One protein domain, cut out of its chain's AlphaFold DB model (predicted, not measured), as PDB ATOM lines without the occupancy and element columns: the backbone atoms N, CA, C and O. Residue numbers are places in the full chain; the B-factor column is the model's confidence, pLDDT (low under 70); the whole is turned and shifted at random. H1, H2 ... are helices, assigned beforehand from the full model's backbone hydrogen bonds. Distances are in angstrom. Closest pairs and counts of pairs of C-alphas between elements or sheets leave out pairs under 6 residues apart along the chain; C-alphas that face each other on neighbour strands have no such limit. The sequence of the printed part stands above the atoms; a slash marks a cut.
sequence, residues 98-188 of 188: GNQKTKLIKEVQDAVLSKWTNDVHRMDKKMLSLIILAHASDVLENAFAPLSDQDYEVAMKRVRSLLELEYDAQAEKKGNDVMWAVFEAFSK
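Overview. This is residues 98 to 188 of the 188 residues of an uncharacterized protein of Strongylus vulgaris (UniProt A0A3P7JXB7). The two longest helices, H1 and H4, and the shorter H2 stand roughly crosswise to one another, with H2 nearest the middle. H6 packs side by side with H2, and H5 folds back on H6 as a helical hairpin at one end of the body; tiny H3 packs on H1. The printed part has 91 residues with six named helices, H1 to H6 in chain order, and no named strand: all helix. It is compact, with a radius of gyration of the C-alphas of 13.1 A, and only just elongated, spanning 37 by 24 by 24 A.

Along the chain. H1, residues 98 to 112, begins at C-alpha 98 (-29.457, 31.527, 30.458) and is 22.1 A long. H4, residues 149 to 163, measures 21.0 A. H2, residues 125 to 136, measures 16.3 A, and H6, residues 177 to 186, 14.5 A, ending at C-alpha 186 (-9.790, 12.805, 42.826). H3 is residues 141 to 144 and H5 residues 167 to 173.

Arrangement. H1, with residues 109 to 112 alone, touches H4; the closest C-alphas, Val 112 and Ala 155, are 5.3 A apart, and the lines are only just about perpendicular at 70.1 degrees. H1 touches H3, closest C-alphas Ile 105 and Ala 143, 5.3 A, with residues 105 to 109 alone. H2 touches H6 at a shallow tilt of 16 degrees, the same way; the closest C-alphas are Ala 136 and Phe 186, 6.2 A. In the hairpin H5 and H6, the closest C-alphas are Ala 171 and Asp 177, 5.4 A. H4 and H5 are apart. Every O i to N i+4 pair is within hydrogen-bond range in H1, H2, H4 and H6, against 2 of 3 in H5; H3 is too short for one.

Size, cuts and confidence. The C-alphas farthest apart, Gly 98 and Glu 172, are 39.8 A apart. The printed part has no cut; the link H1 to H2 is long. Only residue 188 is under 70 in pLDDT.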
ATOM      1  N   GLY A  98     -29.572  31.300  29.017       90.81
ATOM      2  CA  GLY A  98     -29.457  31.527  30.458       90.81
ATOM      3  C   GLY A  98     -30.343  30.602  31.302       90.81
ATOM      4  O   GLY A  98     -29.987  30.283  32.439       90.81
ATOM      5  N   ASN A  99     -31.466  30.125  30.757       95.19
ATOM      6  CA  ASN A  99     -32.411  29.283  31.490       95.19
ATOM      7  C   ASN A  99     -31.827  27.893  31.750       95.19
ATOM      8  O   ASN A  99     -31.976  27.375  32.856       95.19
ATOM      9  N   GLN A 100     -31.114  27.314  30.779       95.06
ATOM     10  CA  GLN A 100     -30.413  26.037  30.960       95.06
ATOM     11  C   GLN A 100     -29.368  26.109  32.073       95.06
ATOM     12  O   GLN A 100     -29.319  25.223  32.928       95.06
ATOM     13  N   LYS A 101     -28.577  27.189  32.122       94.94
ATOM     14  CA  LYS A 101     -27.599  27.399  33.201       94.94
ATOM     15  C   LYS A 101     -28.285  27.478  34.567       94.94
ATOM     16  O   LYS A 101     -27.882  26.779  35.494       94.94
ATOM     17  N   THR A 102     -29.328  28.298  34.689       96.06
ATOM     18  CA  THR A 102     -30.073  28.456  35.948       96.06
ATOM     19  C   THR A 102     -30.725  27.144  36.385       96.06
ATOM     20  O   THR A 102     -30.690  26.799  37.565       96.06
ATOM     21  N   LYS A 103     -31.272  26.374  35.438       97.19
ATOM     22  CA  LYS A 103     -31.850  25.055  35.703       97.19
ATOM     23  C   LYS A 103     -30.803  24.078  36.240       97.19
ATOM     24  O   LYS A 103     -31.063  23.440  37.253       97.19
ATOM     25  N   LEU A 104     -29.627  24.002  35.612       97.00
ATOM     26  CA  LEU A 104     -28.527  23.148  36.066       97.00
ATOM     27  C   LEU A 104     -28.093  23.495  37.495       97.00
ATOM     28  O   LEU A 104     -27.976  22.604  38.333       97.00
ATOM     29  N   ILE A 105     -27.900  24.786  37.787       97.75
ATOM     30  CA  ILE A 105     -27.534  25.257  39.131       97.75
ATOM     31  C   ILE A 105     -28.591  24.821  40.150       97.75
ATOM     32  O   ILE A 105     -28.252  24.248  41.184       97.75
ATOM     33  N   LYS A 106     -29.875  25.019  39.834       98.00
ATOM     34  CA  LYS A 106     -30.974  24.617  40.715       98.00
ATOM     35  C   LYS A 106     -31.038  23.105  40.931       98.00
ATOM     36  O   LYS A 106     -31.290  22.669  42.046       98.00
ATOM     37  N   GLU A 107     -30.797  22.297  39.900       98.12
ATOM     38  CA  GLU A 107     -30.770  20.836  40.028       98.12
ATOM     39  C   GLU A 107     -29.638  20.356  40.951       98.12
ATOM     40  O   GLU A 107     -29.869  19.460  41.765       98.12
ATOM     41  N   VAL A 108     -28.457  20.983  40.876       98.31
ATOM     42  CA  VAL A 108     -27.327  20.709  41.782       98.31
ATOM     43  C   VAL A 108     -27.663  21.114  43.220       98.31
ATOM     44  O   VAL A 108     -27.463  20.318  44.136       98.31
ATOM     45  N   GLN A 109     -28.221  22.312  43.423       98.38
ATOM     46  CA  GLN A 109     -28.658  22.787  44.741       98.38
ATOM     47  C   GLN A 109     -29.722  21.862  45.348       98.38
ATOM     48  O   GLN A 109     -29.563  21.381  46.468       98.38
ATOM     49  N   ASP A 110     -30.783  21.548  44.597       98.25
ATOM     50  CA  ASP A 110     -31.862  20.666  45.047       98.25
ATOM     51  C   ASP A 110     -31.332  19.289  45.461       98.25
ATOM     52  O   ASP A 110     -31.784  18.730  46.460       98.25
ATOM     53  N   ALA A 111     -30.361  18.741  44.724       98.31
ATOM     54  CA  ALA A 111     -29.789  17.426  44.993       98.31
ATOM     55  C   ALA A 111     -29.107  17.329  46.371       98.31
ATOM     56  O   ALA A 111     -29.138  16.263  46.991       98.31
ATOM     57  N   VAL A 112     -28.545  18.433  46.872       98.00
ATOM     58  CA  VAL A 112     -27.936  18.520  48.210       98.00
ATOM     59  C   VAL A 112     -28.813  19.242  49.231       98.00
ATOM     60  O   VAL A 112     -28.427  19.346  50.390       98.00
ATOM     61  N   LEU A 113     -30.015  19.684  48.854       98.06
ATOM     62  CA  LEU A 113     -30.976  20.369  49.723       98.06
ATOM     63  C   LEU A 113     -32.300  19.601  49.796       98.06
ATOM     64  O   LEU A 113     -32.438  18.670  50.594       98.06
ATOM     65  N   SER A 114     -33.268  19.998  48.973       97.44
ATOM     66  CA  SER A 114     -34.662  19.550  49.015       97.44
ATOM     67  C   SER A 114     -34.845  18.074  48.636       97.44
ATOM     68  O   SER A 114     -35.733  17.407  49.162       97.44
ATOM     69  N   LYS A 115     -33.987  17.543  47.756       97.38
ATOM     70  CA  LYS A 115     -34.016  16.159  47.247       97.38
ATOM     71  C   LYS A 115     -32.939  15.269  47.865       97.38
ATOM     72  O   LYS A 115     -32.703  14.164  47.376       97.38
ATOM     73  N   TRP A 116     -32.280  15.741  48.921       97.69
ATOM     74  CA  TRP A 116     -31.229  14.987  49.587       97.69
ATOM     75  C   TRP A 116     -31.725  13.627  50.090       97.69
ATOM     76  O   TRP A 116     -32.831  13.487  50.617       97.69
ATOM     77  N   THR A 117     -30.857  12.626  49.991       95.38
ATOM     78  CA  THR A 117     -31.082  11.292  50.534       95.38
ATOM     79  C   THR A 117     -29.846  10.824  51.293       95.38
ATOM     80  O   THR A 117     -28.724  11.028  50.847       95.38
ATOM     81  N   ASN A 118     -30.049  10.165  52.437       93.50
ATOM     82  CA  ASN A 118     -28.948   9.593  53.219       93.50
ATOM     83  C   ASN A 118     -28.398   8.289  52.610       93.50
ATOM     84  O   ASN A 118     -27.372   7.785  53.056       93.50
ATOM     85  N   ASP A 119     -29.081   7.720  51.612       94.19
ATOM     86  CA  ASP A 119     -28.610   6.557  50.861       94.19
ATOM     87  C   ASP A 119     -28.052   7.025  49.514       94.19
ATOM     88  O   ASP A 119     -28.804   7.260  48.566       94.19
ATOM     89  N   VAL A 120     -26.723   7.130  49.417       94.19
ATOM     90  CA  VAL A 120     -26.017   7.588  48.206       94.19
ATOM     91  C   VAL A 120     -26.402   6.786  46.957       94.19
ATOM     92  O   VAL A 120     -26.392   7.309  45.846       94.19
ATOM     93  N   HIS A 121     -26.827   5.529  47.111       94.44
ATOM     94  CA  HIS A 121     -27.239   4.692  45.989       94.44
ATOM     95  C   HIS A 121     -28.668   4.945  45.491       94.44
ATOM     96  O   HIS A 121     -29.091   4.296  44.525       94.44
ATOM     97  N   ARG A 122     -29.428   5.819  46.160       94.50
ATOM     98  CA  ARG A 122     -30.713   6.350  45.683       94.50
ATOM     99  C   ARG A 122     -30.553   7.667  44.935       94.50
ATOM    100  O   ARG A 122     -31.484   8.071  44.247       94.50
ATOM    101  N   MET A 123     -29.397   8.317  45.056       95.38
ATOM    102  CA  MET A 123     -29.079   9.500  44.270       95.38
ATOM    103  C   MET A 123     -28.903   9.119  42.796       95.38
ATOM    104  O   MET A 123     -28.377   8.048  42.474       95.38
ATOM    105  N   ASP A 124     -29.335   9.997  41.890       95.00
ATOM    106  CA  ASP A 124     -29.029   9.828  40.473       95.00
ATOM    107  C   ASP A 124     -27.509   9.850  40.263       95.00
ATOM    108  O   ASP A 124     -26.807  10.730  40.759       95.00
ATOM    109  N   LYS A 125     -26.993   8.870  39.517       95.25
ATOM    110  CA  LYS A 125     -25.546   8.689  39.354       95.25
ATOM    111  C   LYS A 125     -24.911   9.828  38.570       95.25
ATOM    112  O   LYS A 125     -23.779  10.184  38.870       95.25
ATOM    113  N   LYS A 126     -25.620  10.404  37.589       96.69
ATOM    114  CA  LYS A 126     -25.095  11.544  36.828       96.69
ATOM    115  C   LYS A 126     -24.995  12.765  37.732       96.69
ATOM    116  O   LYS A 126     -23.974  13.439  37.697       96.69
ATOM    117  N   MET A 127     -26.005  13.004  38.569       97.81
ATOM    118  CA  MET A 127     -25.983  14.096  39.543       97.81
ATOM    119  C   MET A 127     -24.900  13.903  40.613       97.81
ATOM    120  O   MET A 127     -24.161  14.836  40.907       97.81
ATOM    121  N   LEU A 128     -24.743  12.687  41.145       97.38
ATOM    122  CA  LEU A 128     -23.663  12.370  42.082       97.38
ATOM    123  C   LEU A 128     -22.284  12.610  41.449       97.38
ATOM    124  O   LEU A 128     -21.449  13.288  42.042       97.38
ATOM    125  N   SER A 129     -22.054  12.105  40.231       97.56
ATOM    126  CA  SER A 129     -20.811  12.362  39.496       97.56
ATOM    127  C   SER A 129     -20.590  13.844  39.235       97.56
ATOM    128  O   SER A 129     -19.465  14.309  39.385       97.56
ATOM    129  N   LEU A 130     -21.641  14.584  38.880       98.25
ATOM    130  CA  LEU A 130     -21.557  16.021  38.657       98.25
ATOM    131  C   LEU A 130     -21.106  16.753  39.923       98.25
ATOM    132  O   LEU A 130     -20.198  17.567  39.833       98.25
ATOM    133  N   ILE A 131     -21.680  16.444  41.088       98.06
ATOM    134  CA  ILE A 131     -21.312  17.087  42.358       98.06
ATOM    135  C   ILE A 131     -19.849  16.802  42.717       98.06
ATOM    136  O   ILE A 131     -19.096  17.737  42.980       98.06
ATOM    137  N   ILE A 132     -19.430  15.531  42.685       97.62
ATOM    138  CA  ILE A 132     -18.059  15.140  43.051       97.62
ATOM    139  C   ILE A 132     -17.035  15.747  42.084       97.62
ATOM    140  O   ILE A 132     -16.036  16.312  42.521       97.62
ATOM    141  N   LEU A 133     -17.289  15.687  40.773       98.00
ATOM    142  CA  LEU A 133     -16.368  16.234  39.772       98.00
ATOM    143  C   LEU A 133     -16.362  17.767  39.757       98.00
ATOM    144  O   LEU A 133     -15.306  18.358  39.556       98.00
ATOM    145  N   ALA A 134     -17.504  18.421  39.990       98.00
ATOM    146  CA  ALA A 134     -17.566  19.876  40.123       98.00
ATOM    147  C   ALA A 134     -16.802  20.363  41.362       98.00
ATOM    148  O   ALA A 134     -16.182  21.422  41.301       98.00
ATOM    149  N   HIS A 135     -16.823  19.594  42.456       97.50
ATOM    150  CA  HIS A 135     -15.992  19.867  43.626       97.50
ATOM    151  C   HIS A 135     -14.504  19.683  43.305       97.50
ATOM    152  O   HIS A 135     -13.728  20.607  43.511       97.50
ATOM    153  N   ALA A 136     -14.118  18.545  42.717       96.81
ATOM    154  CA  ALA A 136     -12.728  18.273  42.331       96.81
ATOM    155  C   ALA A 136     -12.165  19.283  41.310       96.81
ATOM    156  O   ALA A 136     -10.958  19.483  41.238       96.81
ATOM    157  N   SER A 137     -13.039  19.920  40.526       96.50
ATOM    158  CA  SER A 137     -12.677  20.946  39.539       96.50
ATOM    159  C   SER A 137     -12.786  22.381  40.072       96.50
ATOM    160  O   SER A 137     -12.666  23.311  39.280       96.50
ATOM    161  N   ASP A 138     -13.062  22.570  41.367       96.62
ATOM    162  CA  ASP A 138     -13.184  23.877  42.034       96.62
ATOM    163  C   ASP A 138     -14.234  24.823  41.409       96.62
ATOM    164  O   ASP A 138     -14.069  26.037  41.314       96.62
ATOM    165  N   VAL A 139     -15.353  24.259  40.934       97.56
ATOM    166  CA  VAL A 139     -16.453  25.035  40.325       97.56
ATOM    167  C   VAL A 139     -17.795  24.865  41.026       97.56
ATOM    168  O   VAL A 139     -18.734  25.593  40.697       97.56
ATOM    169  N   LEU A 140     -17.905  23.938  41.985       97.56
ATOM    170  CA  LEU A 140     -19.150  23.678  42.713       97.56
ATOM    171  C   LEU A 140     -19.603  24.885  43.547       97.56
ATOM    172  O   LEU A 140     -20.798  25.169  43.587       97.56
ATOM    173  N   GLU A 141     -18.667  25.641  44.122       95.56
ATOM    174  CA  GLU A 141     -18.971  26.836  44.924       95.56
ATOM    175  C   GLU A 141     -19.761  27.892  44.140       95.56
ATOM    176  O   GLU A 141     -20.640  28.560  44.681       95.56
ATOM    177  N   ASN A 142     -19.557  27.975  42.821       96.81
ATOM    178  CA  ASN A 142     -20.325  28.878  41.960       96.81
ATOM    179  C   ASN A 142     -21.828  28.556  41.957       96.81
ATOM    180  O   ASN A 142     -22.651  29.445  41.735       96.81
ATOM    181  N   ALA A 143     -22.195  27.287  42.170       97.25
ATOM    182  CA  ALA A 143     -23.587  26.874  42.282       97.25
ATOM    183  C   ALA A 143     -24.172  27.196  43.664       97.25
ATOM    184  O   ALA A 143     -25.388  27.320  43.776       97.25
ATOM    185  N   PHE A 144     -23.348  27.344  44.702       97.31
ATOM    186  CA  PHE A 144     -23.800  27.596  46.073       97.31
ATOM    187  C   PHE A 144     -23.723  29.063  46.491       97.31
ATOM    188  O   PHE A 144     -24.460  29.454  47.388       97.31
ATOM    189  N   ALA A 145     -22.937  29.891  45.800       95.81
ATOM    190  CA  ALA A 145     -22.848  31.330  46.050       95.81
ATOM    191  C   ALA A 145     -24.208  32.070  46.155       95.81
ATOM    192  O   ALA A 145     -24.293  33.014  46.936       95.81
ATOM    193  N   PRO A 146     -25.279  31.690  45.421       95.94
ATOM    194  CA  PRO A 146     -26.591  32.335  45.557       95.94
ATOM    195  C   PRO A 146     -27.461  31.826  46.720       95.94
ATOM    196  O   PRO A 146     -28.593  32.291  46.858       95.94
ATOM    197  N   LEU A 147     -27.017  30.822  47.484       97.69
ATOM    198  CA  LEU A 147     -27.786  30.247  48.593       97.69
ATOM    199  C   LEU A 147     -27.802  31.179  49.813       97.69
ATOM    200  O   LEU A 147     -26.955  32.056  49.961       97.69
ATOM    201  N   SER A 148     -28.771  30.963  50.708       98.19
ATOM    202  CA  SER A 148     -28.732  31.559  52.047       98.19
ATOM    203  C   SER A 148     -27.585  30.956  52.867       98.19
ATOM    204  O   SER A 148     -27.219  29.805  52.630       98.19
ATOM    205  N   ASP A 149     -27.067  31.675  53.871       97.94
ATOM    206  CA  ASP A 149     -25.995  31.164  54.748       97.94
ATOM    207  C   ASP A 149     -26.355  29.795  55.353       97.94
ATOM    208  O   ASP A 149     -25.544  28.869  55.374       97.94
ATOM    209  N   GLN A 150     -27.613  29.631  55.770       98.12
ATOM    210  CA  GLN A 150     -28.113  28.380  56.332       98.12
ATOM    211  C   GLN A 150     -28.119  27.237  55.305       98.12
ATOM    212  O   GLN A 150     -27.684  26.124  55.611       98.12
ATOM    213  N   ASP A 151     -28.615  27.485  54.090       98.38
ATOM    214  CA  ASP A 151     -28.637  26.464  53.037       98.38
ATOM    215  C   ASP A 151     -27.226  26.124  52.561       98.38
ATOM    216  O   ASP A 151     -26.930  24.957  52.302       98.38
ATOM    217  N   TYR A 152     -26.344  27.119  52.486       98.38
ATOM    218  CA  TYR A 152     -24.941  26.943  52.139       98.38
ATOM    219  C   TYR A 152     -24.240  26.001  53.127       98.38
ATOM    220  O   TYR A 152     -23.633  25.011  52.714       98.38
ATOM    221  N   GLU A 153     -24.385  26.234  54.436       98.12
ATOM    222  CA  GLU A 153     -23.810  25.360  55.466       98.12
ATOM    223  C   GLU A 153     -24.323  23.916  55.353       98.12
ATOM    224  O   GLU A 153     -23.547  22.957  55.443       98.12
ATOM    225  N   VAL A 154     -25.627  23.739  55.118       98.44
ATOM    226  CA  VAL A 154     -26.242  22.414  54.951       98.44
ATOM    227  C   VAL A 154     -25.736  21.719  53.688       98.44
ATOM    228  O   VAL A 154     -25.375  20.537  53.747       98.44
ATOM    229  N   ALA A 155     -25.691  22.430  52.560       98.31
ATOM    230  CA  ALA A 155     -25.194  21.920  51.288       98.31
ATOM    231  C   ALA A 155     -23.734  21.474  51.415       98.31
ATOM    232  O   ALA A 155     -23.412  20.326  51.104       98.31
ATOM    233  N   MET A 156     -22.870  22.324  51.976       97.69
ATOM    234  CA  MET A 156     -21.450  22.022  52.161       97.69
ATOM    235  C   MET A 156     -21.213  20.859  53.121       97.69
ATOM    236  O   MET A 156     -20.375  19.994  52.852       97.69
ATOM    237  N   LYS A 157     -21.990  20.762  54.207       98.12
ATOM    238  CA  LYS A 157     -21.939  19.608  55.115       98.12
ATOM    239  C   LYS A 157     -22.290  18.304  54.394       98.12
ATOM    240  O   LYS A 157     -21.647  17.279  54.627       98.12
ATOM    241  N   ARG A 158     -23.298  18.325  53.520       98.06
ATOM    242  CA  ARG A 158     -23.719  17.149  52.743       98.06
ATOM    243  C   ARG A 158     -22.702  16.780  51.671       98.06
ATOM    244  O   ARG A 158     -22.364  15.606  51.563       98.06
ATOM    245  N   VAL A 159     -22.145  17.754  50.952       97.56
ATOM    246  CA  VAL A 159     -21.046  17.517  50.000       97.56
ATOM    247  C   VAL A 159     -19.846  16.894  50.707       97.56
ATOM    248  O   VAL A 159     -19.364  15.858  50.259       97.56
ATOM    249  N   ARG A 160     -19.433  17.427  51.865       96.62
ATOM    250  CA  ARG A 160     -18.358  16.831  52.674       96.62
ATOM    251  C   ARG A 160     -18.649  15.371  53.031       96.62
ATOM    252  O   ARG A 160     -17.793  14.519  52.836       96.62
ATOM    253  N   SER A 161     -19.880  15.066  53.447       96.50
ATOM    254  CA  SER A 161     -20.281  13.685  53.749       96.50
ATOM    255  C   SER A 161     -20.210  12.739  52.542       96.50
ATOM    256  O   SER A 161     -19.989  11.546  52.730       96.50
ATOM    257  N   LEU A 162     -20.377  13.248  51.312       96.50
ATOM    258  CA  LEU A 162     -20.199  12.459  50.089       96.50
ATOM    259  C   LEU A 162     -18.717  12.213  49.779       96.50
ATOM    260  O   LEU A 162     -18.375  11.133  49.304       96.50
ATOM    261  N   LEU A 163     -17.856  13.196  50.049       95.50
ATOM    262  CA  LEU A 163     -16.410  13.117  49.814       95.50
ATOM    263  C   LEU A 163     -15.702  12.179  50.799       95.50
ATOM    264  O   LEU A 163     -14.722  11.532  50.448       95.50
ATOM    265  N   GLU A 164     -16.224  12.079  52.021       94.94
ATOM    266  CA  GLU A 164     -15.710  11.204  53.084       94.94
ATOM    267  C   GLU A 164     -16.197   9.744  52.958       94.94
ATOM    268  O   GLU A 164     -15.915   8.911  53.820       94.94
ATOM    269  N   LEU A 165     -16.941   9.403  51.897       94.56
ATOM    270  CA  LEU A 165     -17.397   8.033  51.670       94.56
ATOM    271  C   LEU A 165     -16.226   7.089  51.369       94.56
ATOM    272  O   LEU A 165     -15.368   7.358  50.533       94.56
ATOM    273  N   GLU A 166     -16.277   5.886  51.941       93.38
ATOM    274  CA  GLU A 166     -15.411   4.783  51.519       93.38
ATOM    275  C   GLU A 166     -15.858   4.246  50.147       93.38
ATOM    276  O   GLU A 166     -16.679   3.326  50.054       93.38
ATOM    277  N   TYR A 167     -15.348   4.829  49.058       94.19
ATOM    278  CA  TYR A 167     -15.770   4.489  47.692       94.19
ATOM    279  C   TYR A 167     -15.554   3.015  47.327       94.19
ATOM    280  O   TYR A 167     -16.411   2.424  46.666       94.19
ATOM    281  N   ASP A 168     -14.465   2.401  47.806       90.81
ATOM    282  CA  ASP A 168     -14.203   0.962  47.660       90.81
ATOM    283  C   ASP A 168     -15.382   0.138  48.222       90.81
ATOM    284  O   ASP A 168     -15.888  -0.762  47.546       90.81
ATOM    285  N   ALA A 169     -15.892   0.502  49.406       92.00
ATOM    286  CA  ALA A 169     -17.031  -0.164  50.036       92.00
ATOM    287  C   ALA A 169     -18.361   0.132  49.319       92.00
ATOM    288  O   ALA A 169     -19.213  -0.754  49.198       92.00
ATOM    289  N   GLN A 170     -18.567   1.350  48.801       93.00
ATOM    290  CA  GLN A 170     -19.789   1.664  48.041       93.00
ATOM    291  C   GLN A 170     -19.838   0.917  46.699       93.00
ATOM    292  O   GLN A 170     -20.899   0.426  46.304       93.00
ATOM    293  N   ALA A 171     -18.695   0.748  46.026       91.94
ATOM    294  CA  ALA A 171     -18.600  -0.021  44.786       91.94
ATOM    295  C   ALA A 171     -18.939  -1.513  44.966       91.94
ATOM    296  O   ALA A 171     -19.334  -2.183  44.008       91.94
ATOM    297  N   GLU A 172     -18.801  -2.055  46.180       88.56
ATOM    298  CA  GLU A 172     -19.188  -3.434  46.491       88.56
ATOM    299  C   GLU A 172     -20.703  -3.627  46.588       88.56
ATOM    300  O   GLU A 172     -21.204  -4.674  46.180       88.56
ATOM    301  N   LYS A 173     -21.445  -2.619  47.061       87.56
ATOM    302  CA  LYS A 173     -22.899  -2.720  47.277       87.56
ATOM    303  C   LYS A 173     -23.696  -2.661  45.977       87.56
ATOM    304  O   LYS A 173     -24.587  -3.472  45.739       87.56
ATOM    305  N   LYS A 174     -23.404  -1.666  45.143       77.06
ATOM    306  CA  LYS A 174     -24.050  -1.426  43.846       77.06
ATOM    307  C   LYS A 174     -22.956  -0.947  42.902       77.06
ATOM    308  O   LYS A 174     -22.301   0.035  43.224       77.06
ATOM    309  N   GLY A 175     -22.780  -1.644  41.772       77.38
ATOM    310  CA  GLY A 175     -21.643  -1.492  40.847       77.38
ATOM    311  C   GLY A 175     -21.440  -0.092  40.237       77.38
ATOM    312  O   GLY A 175     -21.822   0.924  40.803       77.38
ATOM    313  N   ASN A 176     -20.903  -0.012  39.016       88.88
ATOM    314  CA  ASN A 176     -20.276   1.207  38.448       88.88
ATOM    315  C   ASN A 176     -18.900   1.489  39.065       88.88
ATOM    316  O   ASN A 176     -18.564   2.629  39.354       88.88
ATOM    317  N   ASP A 177     -18.093   0.439  39.226       93.62
ATOM    318  CA  ASP A 177     -16.714   0.500  39.718       93.62
ATOM    319  C   ASP A 177     -15.894   1.646  39.110       93.62
ATOM    320  O   ASP A 177     -15.160   2.302  39.830       93.62
ATOM    321  N   VAL A 178     -16.031   1.917  37.805       95.44
ATOM    322  CA  VAL A 178     -15.284   3.002  37.144       95.44
ATOM    323  C   VAL A 178     -15.643   4.369  37.729       95.44
ATOM    324  O   VAL A 178     -14.750   5.162  37.986       95.44
ATOM    325  N   MET A 179     -16.925   4.630  37.997       96.69
ATOM    326  CA  MET A 179     -17.382   5.885  38.604       96.69
ATOM    327  C   MET A 179     -16.762   6.074  39.993       96.69
ATOM    328  O   MET A 179     -16.173   7.111  40.272       96.69
ATOM    329  N   TRP A 180     -16.835   5.043  40.836       96.56
ATOM    330  CA  TRP A 180     -16.258   5.077  42.181       96.56
ATOM    331  C   TRP A 180     -14.731   5.188  42.165       96.56
ATOM    332  O   TRP A 180     -14.167   5.926  42.964       96.56
ATOM    333  N   ALA A 181     -14.062   4.509  41.230       96.50
ATOM    334  CA  ALA A 181     -12.619   4.615  41.049       96.50
ATOM    335  C   ALA A 181     -12.197   6.025  40.613       96.50
ATOM    336  O   ALA A 181     -11.159   6.507  41.050       96.50
ATOM    337  N   VAL A 182     -12.997   6.698  39.779       97.25
ATOM    338  CA  VAL A 182     -12.762   8.102  39.413       97.25
ATOM    339  C   VAL A 182     -12.923   9.006  40.635       97.25
ATOM    340  O   VAL A 182     -12.066   9.851  40.862       97.25
ATOM    341  N   PHE A 183     -13.956   8.808  41.459       96.75
ATOM    342  CA  PHE A 183     -14.124   9.597  42.689       96.75
ATOM    343  C   PHE A 183     -12.944   9.413  43.645       96.75
ATOM    344  O   PHE A 183     -12.410  10.392  44.160       96.75
ATOM    345  N   GLU A 184     -12.489   8.171  43.826       95.62
ATOM    346  CA  GLU A 184     -11.325   7.878  44.660       95.62
ATOM    347  C   GLU A 184     -10.040   8.507  44.103       95.62
ATOM    348  O   GLU A 184      -9.212   8.974  44.880       95.62
ATOM    349  N   ALA A 185      -9.878   8.558  42.777       95.88
ATOM    350  CA  ALA A 185      -8.705   9.157  42.143       95.88
ATOM    351  C   ALA A 185      -8.606  10.674  42.371       95.88
ATOM    352  O   ALA A 185      -7.498  11.188  42.420       95.88
ATOM    353  N   PHE A 186      -9.738  11.366  42.533       93.38
ATOM    354  CA  PHE A 186      -9.790  12.805  42.826       93.38
ATOM    355  C   PHE A 186      -9.883  13.137  44.323       93.38
ATOM    356  O   PHE A 186      -9.890  14.309  44.684       93.38
ATOM    357  N   SER A 187      -9.992  12.129  45.192       85.31
ATOM    358  CA  SER A 187     -10.078  12.324  46.650       85.31
ATOM    359  C   SER A 187      -8.749  12.071  47.374       85.31
ATOM    360  O   SER A 187      -8.706  12.128  48.601       85.31
ATOM    361  N   LYS A 188      -7.686  11.746  46.632       64.00
ATOM    362  CA  LYS A 188      -6.310  11.580  47.122       64.00
ATOM    363  C   LYS A 188      -5.446  12.709  46.593       64.00
ATOM    364  O   LYS A 188      -4.558  13.136  47.358       64.00
TER     365      LYS A 188